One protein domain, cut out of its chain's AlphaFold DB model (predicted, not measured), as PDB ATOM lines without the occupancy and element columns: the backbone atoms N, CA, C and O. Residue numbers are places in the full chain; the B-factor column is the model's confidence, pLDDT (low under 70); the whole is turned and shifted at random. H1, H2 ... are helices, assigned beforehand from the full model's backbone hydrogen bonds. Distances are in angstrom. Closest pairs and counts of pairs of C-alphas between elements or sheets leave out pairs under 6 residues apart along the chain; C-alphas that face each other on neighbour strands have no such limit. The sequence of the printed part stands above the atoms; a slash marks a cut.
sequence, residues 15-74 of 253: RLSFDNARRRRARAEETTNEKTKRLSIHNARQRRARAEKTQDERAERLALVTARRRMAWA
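This is residues 15 to 74 of the 253 residues of an uncharacterized protein of Kingdonia uniflora (UniProt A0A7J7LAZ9). Three helices, joined end to end by tight links, make an open, twisted bracket with an empty middle: H2 is the long crossbar, and H1 and H3 are arms at its two ends that splay in different directions. The printed part has 60 residues, with named helices H1, H2 and H3 in that order and no named strand; the class is all helix. It is extended, with a radius of gyration of the C-alphas of 18.8 A, and elongated, spanning 49 by 26 by 21 A.

H1, residues 15 to 28, and H2, residues 32 to 52, are only just apart, their closest C-alphas 8.2 A from each other. H3, residues 55 to 74, is apart from H2 and from H1. Residues 15 to 26, 39 to 49, 51 to 57 and 59 to 74 stand free. In H1, H2 and H3 every O i to N i+4 pair is within hydrogen-bond range.

H1 begins at C-alpha 15, (212.804, 319.875, 298.698), and is 19.9 A long. H2 is 30.1 A long. H3 is 28.6 A long and ends at C-alpha 74, (236.068, 333.599, 336.419).

The C-alphas farthest apart, of Thr 31 and Ala 74, are 50.7 A apart. The printed part has no cut. Mean pLDDT of the printed part is 90.0; residue 74 is under 70.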
ATOM      1  N   ARG A  15     214.174 319.422 298.425       93.19
ATOM      2  CA  ARG A  15     212.804 319.875 298.698       93.19
ATOM      3  C   ARG A  15     212.749 321.000 299.723       93.19
ATOM      4  O   ARG A  15     212.002 321.957 299.528       93.19
ATOM      5  N   LEU A  16     213.568 320.947 300.777       95.19
ATOM      6  CA  LEU A  16     213.684 322.052 301.735       95.19
ATOM      7  C   LEU A  16     214.206 323.329 301.066       95.19
ATOM      8  O   LEU A  16     213.722 324.425 301.363       95.19
ATOM      9  N   SER A  17     215.173 323.205 300.155       96.44
ATOM     10  CA  SER A  17     215.698 324.322 299.365       96.44
ATOM     11  C   SER A  17     214.607 324.945 298.491       96.44
ATOM     12  O   SER A  17     214.395 326.163 298.532       96.44
ATOM     13  N   PHE A  18     213.840 324.113 297.783       96.62
ATOM     14  CA  PHE A  18     212.722 324.554 296.953       96.62
ATOM     15  C   PHE A  18     211.626 325.248 297.777       96.62
ATOM     16  O   PHE A  18     211.191 326.354 297.439       96.62
ATOM     17  N   ASP A  19     211.229 324.662 298.906       96.88
ATOM     18  CA  ASP A  19     210.243 325.251 299.812       96.88
ATOM     19  C   ASP A  19     210.718 326.588 300.386       96.88
ATOM     20  O   ASP A  19     209.941 327.544 300.494       96.88
ATOM     21  N   ASN A  20     212.003 326.698 300.725       96.88
ATOM     22  CA  ASN A  20     212.592 327.952 301.174       96.88
ATOM     23  C   ASN A  20     212.578 329.005 300.060       96.88
ATOM     24  O   ASN A  20     212.185 330.146 300.320       96.88
ATOM     25  N   ALA A  21     212.932 328.646 298.824       96.62
ATOM     26  CA  ALA A  21     212.868 329.550 297.676       96.62
ATOM     27  C   ALA A  21     211.432 330.034 297.416       96.62
ATOM     28  O   ALA A  21     211.195 331.238 297.278       96.62
ATOM     29  N   ARG A  22     210.453 329.123 297.455       96.69
ATOM     30  CA  ARG A  22     209.026 329.443 297.328       96.69
ATOM     31  C   ARG A  22     208.557 330.391 298.432       96.69
ATOM     32  O   ARG A  22     207.910 331.395 298.146       96.69
ATOM     33  N   ARG A  23     208.927 330.124 299.690       95.25
ATOM     34  CA  ARG A  23     208.616 331.004 300.831       95.25
ATOM     35  C   ARG A  23     209.247 332.383 300.676       95.25
ATOM     36  O   ARG A  23     208.630 333.363 301.075       95.25
ATOM     37  N   ARG A  24     210.458 332.483 300.124       94.56
ATOM     38  CA  ARG A  24     211.127 333.773 299.887       94.56
ATOM     39  C   ARG A  24     210.408 334.594 298.820       94.56
ATOM     40  O   ARG A  24     210.185 335.774 299.063       94.56
ATOM     41  N   ARG A  25     209.982 333.975 297.714       94.94
ATOM     42  CA  ARG A  25     209.174 334.645 296.677       94.94
ATOM     43  C   ARG A  25     207.837 335.138 297.233       94.94
ATOM     44  O   ARG A  25     207.557 336.326 297.163       94.94
ATOM     45  N   ALA A  26     207.109 334.276 297.946       93.25
ATOM     46  CA  ALA A  26     205.849 334.651 298.595       93.25
ATOM     47  C   ALA A  26     206.000 335.795 299.621       93.25
ATOM     48  O   ALA A  26     205.066 336.553 299.846       93.25
ATOM     49  N   ARG A  27     207.172 335.938 300.261       92.31
ATOM     50  CA  ARG A  27     207.477 337.072 301.155       92.31
ATOM     51  C   ARG A  27     207.830 338.357 300.410       92.31
ATOM     52  O   ARG A  27     207.666 339.425 300.987       92.31
ATOM     53  N   ALA A  28     208.375 338.254 299.200       92.50
ATOM     54  CA  ALA A  28     208.746 339.404 298.379       92.50
ATOM     55  C   ALA A  28     207.517 340.059 297.730       92.50
ATOM     56  O   ALA A  28     207.494 341.272 297.565       92.50
ATOM     57  N   GLU A  29     206.497 339.256 297.424       95.19
ATOM     58  CA  GLU A  29     205.222 339.694 296.836       95.19
ATOM     59  C   GLU A  29     204.176 340.109 297.891       95.19
ATOM     60  O   GLU A  29     203.087 340.559 297.550       95.19
ATOM     61  N   GLU A  30     204.494 339.964 299.180       95.81
ATOM     62  CA  GLU A  30     203.576 340.241 300.287       95.81
ATOM     63  C   GLU A  30     203.265 341.739 300.403       95.81
ATOM     64  O   GLU A  30     204.162 342.583 300.518       95.81
ATOM     65  N   THR A  31     201.977 342.073 300.461       96.56
ATOM     66  CA  THR A  31     201.542 343.457 300.679       96.56
ATOM     67  C   THR A  31     201.880 343.938 302.093       96.56
ATOM     68  O   THR A  31     202.078 343.158 303.030       96.56
ATOM     69  N   THR A  32     201.904 345.257 302.308       96.25
ATOM     70  CA  THR A  32     202.157 345.837 303.640       96.25
ATOM     71  C   THR A  32     201.151 345.350 304.689       96.25
ATOM     72  O   THR A  32     201.548 345.044 305.813       96.25
ATOM     73  N   ASN A  33     199.876 345.210 304.314       96.81
ATOM     74  CA  ASN A  33     198.808 344.716 305.186       96.81
ATOM     75  C   ASN A  33     198.953 343.218 305.525       96.81
ATOM     76  O   ASN A  33     198.737 342.789 306.658       96.81
ATOM     77  N   GLU A  34     199.369 342.393 304.566       96.06
ATOM     78  CA  GLU A  34     199.644 340.978 304.836       96.06
ATOM     79  C   GLU A  34     200.856 340.811 305.755       96.06
ATOM     80  O   GLU A  34     200.802 340.048 306.727       96.06
ATOM     81  N   LYS A  35     201.905 341.612 305.535       96.44
ATOM     82  CA  LYS A  35     203.105 341.623 306.372       96.44
ATOM     83  C   LYS A  35     202.786 342.006 307.816       96.44
ATOM     84  O   LYS A  35     203.268 341.344 308.741       96.44
ATOM     85  N   THR A  36     201.965 343.035 308.035       96.94
ATOM     86  CA  THR A  36     201.537 343.436 309.386       96.94
ATOM     87  C   THR A  36     200.683 342.354 310.040       96.94
ATOM     88  O   THR A  36     200.936 342.000 311.196       96.94
ATOM     89  N   LYS A  37     199.742 341.744 309.308       97.88
ATOM     90  CA  LYS A  37     198.927 340.626 309.807       97.88
ATOM     91  C   LYS A  37     199.789 339.425 310.208       97.88
ATOM     92  O   LYS A  37     199.617 338.888 311.305       97.88
ATOM     93  N   ARG A  38     200.761 339.027 309.380       95.56
ATOM     94  CA  ARG A  38     201.683 337.924 309.692       95.56
ATOM     95  C   ARG A  38     202.522 338.219 310.932       95.56
ATOM     96  O   ARG A  38     202.660 337.348 311.793       95.56
ATOM     97  N   LEU A  39     203.073 339.429 311.036       96.88
ATOM     98  CA  LEU A  39     203.851 339.851 312.203       96.88
ATOM     99  C   LEU A  39     202.997 339.871 313.473       96.88
ATOM    100  O   LEU A  39     203.451 339.394 314.511       96.88
ATOM    101  N   SER A  40     201.750 340.337 313.386       97.44
ATOM    102  CA  SER A  40     200.799 340.314 314.501       97.44
ATOM    103  C   SER A  40     200.554 338.887 315.003       97.44
ATOM    104  O   SER A  40     200.706 338.611 316.195       97.44
ATOM    105  N   ILE A  41     200.296 337.940 314.093       97.69
ATOM    106  CA  ILE A  41     200.111 336.520 314.434       97.69
ATOM    107  C   ILE A  41     201.382 335.930 315.061       97.69
ATOM    108  O   ILE A  41     201.308 335.239 316.079       97.69
ATOM    109  N   HIS A  42     202.554 336.201 314.481       97.25
ATOM    110  CA  HIS A  42     203.831 335.728 315.014       97.25
ATOM    111  C   HIS A  42     204.091 336.267 316.427       97.25
ATOM    112  O   HIS A  42     204.440 335.505 317.329       97.25
ATOM    113  N   ASN A  43     203.852 337.560 316.650       96.50
ATOM    114  CA  ASN A  43     204.017 338.189 317.955       96.50
ATOM    115  C   ASN A  43     203.021 337.631 318.975       96.50
ATOM    116  O   ASN A  43     203.412 337.340 320.103       96.50
ATOM    117  N   ALA A  44     201.762 337.402 318.592       96.56
ATOM    118  CA  ALA A  44     200.771 336.766 319.457       96.56
ATOM    119  C   ALA A  44     201.190 335.342 319.856       96.56
ATOM    120  O   ALA A  44     201.121 334.990 321.035       96.56
ATOM    121  N   ARG A  45     201.698 334.544 318.908       95.44
ATOM    122  CA  ARG A  45     202.250 333.207 319.185       95.44
ATOM    123  C   ARG A  45     203.445 333.274 320.129       95.44
ATOM    124  O   ARG A  45     203.484 332.518 321.092       95.44
ATOM    125  N   GLN A  46     204.373 334.208 319.918       92.88
ATOM    126  CA  GLN A  46     205.491 334.401 320.840       92.88
ATOM    127  C   GLN A  46     205.031 334.812 322.238       92.88
ATOM    128  O   GLN A  46     205.580 334.330 323.222       92.88
ATOM    129  N   ARG A  47     204.029 335.690 322.351       89.19
ATOM    130  CA  ARG A  47     203.483 336.103 323.649       89.19
ATOM    131  C   ARG A  47     202.827 334.929 324.371       89.19
ATOM    132  O   ARG A  47     203.083 334.767 325.557       89.19
ATOM    133  N   ARG A  48     202.074 334.083 323.660       89.12
ATOM    134  CA  ARG A  48     201.509 332.838 324.208       89.12
ATOM    135  C   ARG A  48     202.604 331.875 324.662       89.12
ATOM    136  O   ARG A  48     202.618 331.518 325.826       89.12
ATOM    137  N   ALA A  49     203.592 331.592 323.815       88.44
ATOM    138  CA  ALA A  49     204.720 330.725 324.166       88.44
ATOM    139  C   ALA A  49     205.577 331.274 325.324       88.44
ATOM    140  O   ALA A  49     206.218 330.517 326.041       88.44
ATOM    141  N   ARG A  50     205.634 332.600 325.515       83.00
ATOM    142  CA  ARG A  50     206.270 333.211 326.696       83.00
ATOM    143  C   ARG A  50     205.391 333.068 327.935       83.00
ATOM    144  O   ARG A  50     205.932 332.793 328.999       83.00
ATOM    145  N   ALA A  51     204.080 333.264 327.800       81.50
ATOM    146  CA  ALA A  51     203.114 333.143 328.890       81.50
ATOM    147  C   ALA A  51     202.983 331.700 329.400       81.50
ATOM    148  O   ALA A  51     202.847 331.512 330.600       81.50
ATOM    149  N   GLU A  52     203.093 330.723 328.502       84.81
ATOM    150  CA  GLU A  52     202.999 329.285 328.779       84.81
ATOM    151  C   GLU A  52     204.218 328.726 329.522       84.81
ATOM    152  O   GLU A  52     204.093 327.743 330.241       84.81
ATOM    153  N   LYS A  53     205.381 329.389 329.433       82.19
ATOM    154  CA  LYS A  53     206.531 329.028 330.272       82.19
ATOM    155  C   LYS A  53     206.194 329.257 331.733       82.19
ATOM    156  O   LYS A  53     205.943 330.407 332.126       82.19
ATOM    157  N   THR A  54     206.261 328.181 332.508       77.44
ATOM    158  CA  THR A  54     206.071 328.189 333.957       77.44
ATOM    159  C   THR A  54     207.074 329.139 334.614       77.44
ATOM    160  O   THR A  54     208.125 329.473 334.052       77.44
ATOM    161  N   GLN A  55     206.742 329.640 335.806       74.44
ATOM    162  CA  GLN A  55     207.670 330.486 336.565       74.44
ATOM    163  C   GLN A  55     208.998 329.758 336.836       74.44
ATOM    164  O   GLN A  55     210.051 330.395 336.774       74.44
ATOM    165  N   ASP A  56     208.954 328.435 336.992       76.19
ATOM    166  CA  ASP A  56     210.115 327.578 337.234       76.19
ATOM    167  C   ASP A  56     211.067 327.524 336.031       76.19
ATOM    168  O   ASP A  56     212.261 327.779 336.176       76.19
ATOM    169  N   GLU A  57     210.554 327.343 334.808       84.25
ATOM    170  CA  GLU A  57     211.382 327.378 333.590       84.25
ATOM    171  C   GLU A  57     212.026 328.755 333.353       84.25
ATOM    172  O   GLU A  57     213.104 328.883 332.757       84.25
ATOM    173  N   ARG A  58     211.355 329.832 333.786       80.56
ATOM    174  CA  ARG A  58     211.911 331.191 333.716       80.56
ATOM    175  C   ARG A  58     213.027 331.377 334.741       80.56
ATOM    176  O   ARG A  58     214.056 331.958 334.389       80.56
ATOM    177  N   ALA A  59     212.842 330.878 335.964       83.44
ATOM    178  CA  ALA A  59     213.853 330.901 337.015       83.44
ATOM    179  C   ALA A  59     215.093 330.086 336.615       83.44
ATOM    180  O   ALA A  59     216.212 330.579 336.744       83.44
ATOM    181  N   GLU A  60     214.904 328.907 336.024       89.44
ATOM    182  CA  GLU A  60     215.992 328.057 335.537       89.44
ATOM    183  C   GLU A  60     216.799 328.737 334.419       89.44
ATOM    184  O   GLU A  60     218.030 328.794 334.463       89.44
ATOM    185  N   ARG A  61     216.126 329.358 333.439       86.50
ATOM    186  CA  ARG A  61     216.805 330.133 332.384       86.50
ATOM    187  C   ARG A  61     217.607 331.302 332.947       86.50
ATOM    188  O   ARG A  61     218.715 331.562 332.477       86.50
ATOM    189  N   LEU A  62     217.062 332.015 333.932       90.00
ATOM    190  CA  LEU A  62     217.766 333.107 334.608       90.00
ATOM    191  C   LEU A  62     218.970 332.590 335.402       90.00
ATOM    192  O   LEU A  62     220.037 333.209 335.352       90.00
ATOM    193  N   ALA A  63     218.838 331.444 336.073       91.38
ATOM    194  CA  ALA A  63     219.935 330.784 336.772       91.38
ATOM    195  C   ALA A  63     221.056 330.392 335.798       91.38
ATOM    196  O   ALA A  63     222.216 330.707 336.056       91.38
ATOM    197  N   LEU A  64     220.718 329.823 334.636       93.31
ATOM    198  CA  LEU A  64     221.689 329.455 333.602       93.31
ATOM    199  C   LEU A  64     222.421 330.675 333.026       93.31
ATOM    200  O   LEU A  64     223.644 330.659 332.889       93.31
ATOM    201  N   VAL A  65     221.697 331.751 332.701       93.38
ATOM    202  CA  VAL A  65     222.308 333.004 332.220       93.38
ATOM    203  C   VAL A  65     223.238 333.589 333.286       93.38
ATOM    204  O   VAL A  65     224.347 334.025 332.974       93.38
ATOM    205  N   THR A  66     222.824 333.545 334.551       89.94
ATOM    206  CA  THR A  66     223.634 334.016 335.679       89.94
ATOM    207  C   THR A  66     224.882 333.155 335.877       89.94
ATOM    208  O   THR A  66     225.960 333.701 336.106       89.94
ATOM    209  N   ALA A  67     224.768 331.831 335.749       89.12
ATOM    210  CA  ALA A  67     225.889 330.901 335.838       89.12
ATOM    211  C   ALA A  67     226.895 331.118 334.700       89.12
ATOM    212  O   ALA A  67     228.083 331.264 334.963       89.12
ATOM    213  N   ARG A  68     226.428 331.261 333.453       89.44
ATOM    214  CA  ARG A  68     227.299 331.580 332.306       89.44
ATOM    215  C   ARG A  68     228.059 332.882 332.505       89.44
ATOM    216  O   ARG A  68     229.252 332.943 332.240       89.44
ATOM    217  N   ARG A  69     227.384 333.911 333.025       84.38
ATOM    218  CA  ARG A  69     228.037 335.180 333.351       84.38
ATOM    219  C   ARG A  69     229.082 335.012 334.457       84.38
ATOM    220  O   ARG A  69     230.139 335.610 334.354       84.38
ATOM    221  N   ARG A  70     228.817 334.196 335.485       75.44
ATOM    222  CA  ARG A  70     229.807 333.881 336.533       75.44
ATOM    223  C   ARG A  70     231.037 333.169 335.969       75.44
ATOM    224  O   ARG A  70     232.140 333.549 336.326       75.44
ATOM    225  N   MET A  71     230.850 332.198 335.077       76.00
ATOM    226  CA  MET A  71     231.963 331.477 334.447       76.00
ATOM    227  C   MET A  71     232.811 332.399 333.565       76.00
ATOM    228  O   MET A  71     234.025 332.405 333.704       76.00
ATOM    229  N   ALA A  72     232.180 333.254 332.752       76.50
ATOM    230  CA  ALA A  72     232.901 334.237 331.937       76.50
ATOM    231  C   ALA A  72     233.727 335.219 332.791       76.50
ATOM    232  O   ALA A  72     234.828 335.599 332.418       76.50
ATOM    233  N   TRP A  73     233.215 335.603 333.966       70.44
ATOM    234  CA  TRP A  73     233.954 336.445 334.912       70.44
ATOM    235  C   TRP A  73     235.119 335.713 335.587       70.44
ATOM    236  O   TRP A  73     236.123 336.348 335.887       70.44
ATOM    237  N   ALA A  74     234.997 334.407 335.835       63.59
ATOM    238  CA  ALA A  74     236.068 333.599 336.419       63.59
ATOM    239  C   ALA A  74     237.222 333.342 335.432       63.59
ATOM    240  O   ALA A  74     238.350 333.122 335.852       63.59
TER     241      ALA A  74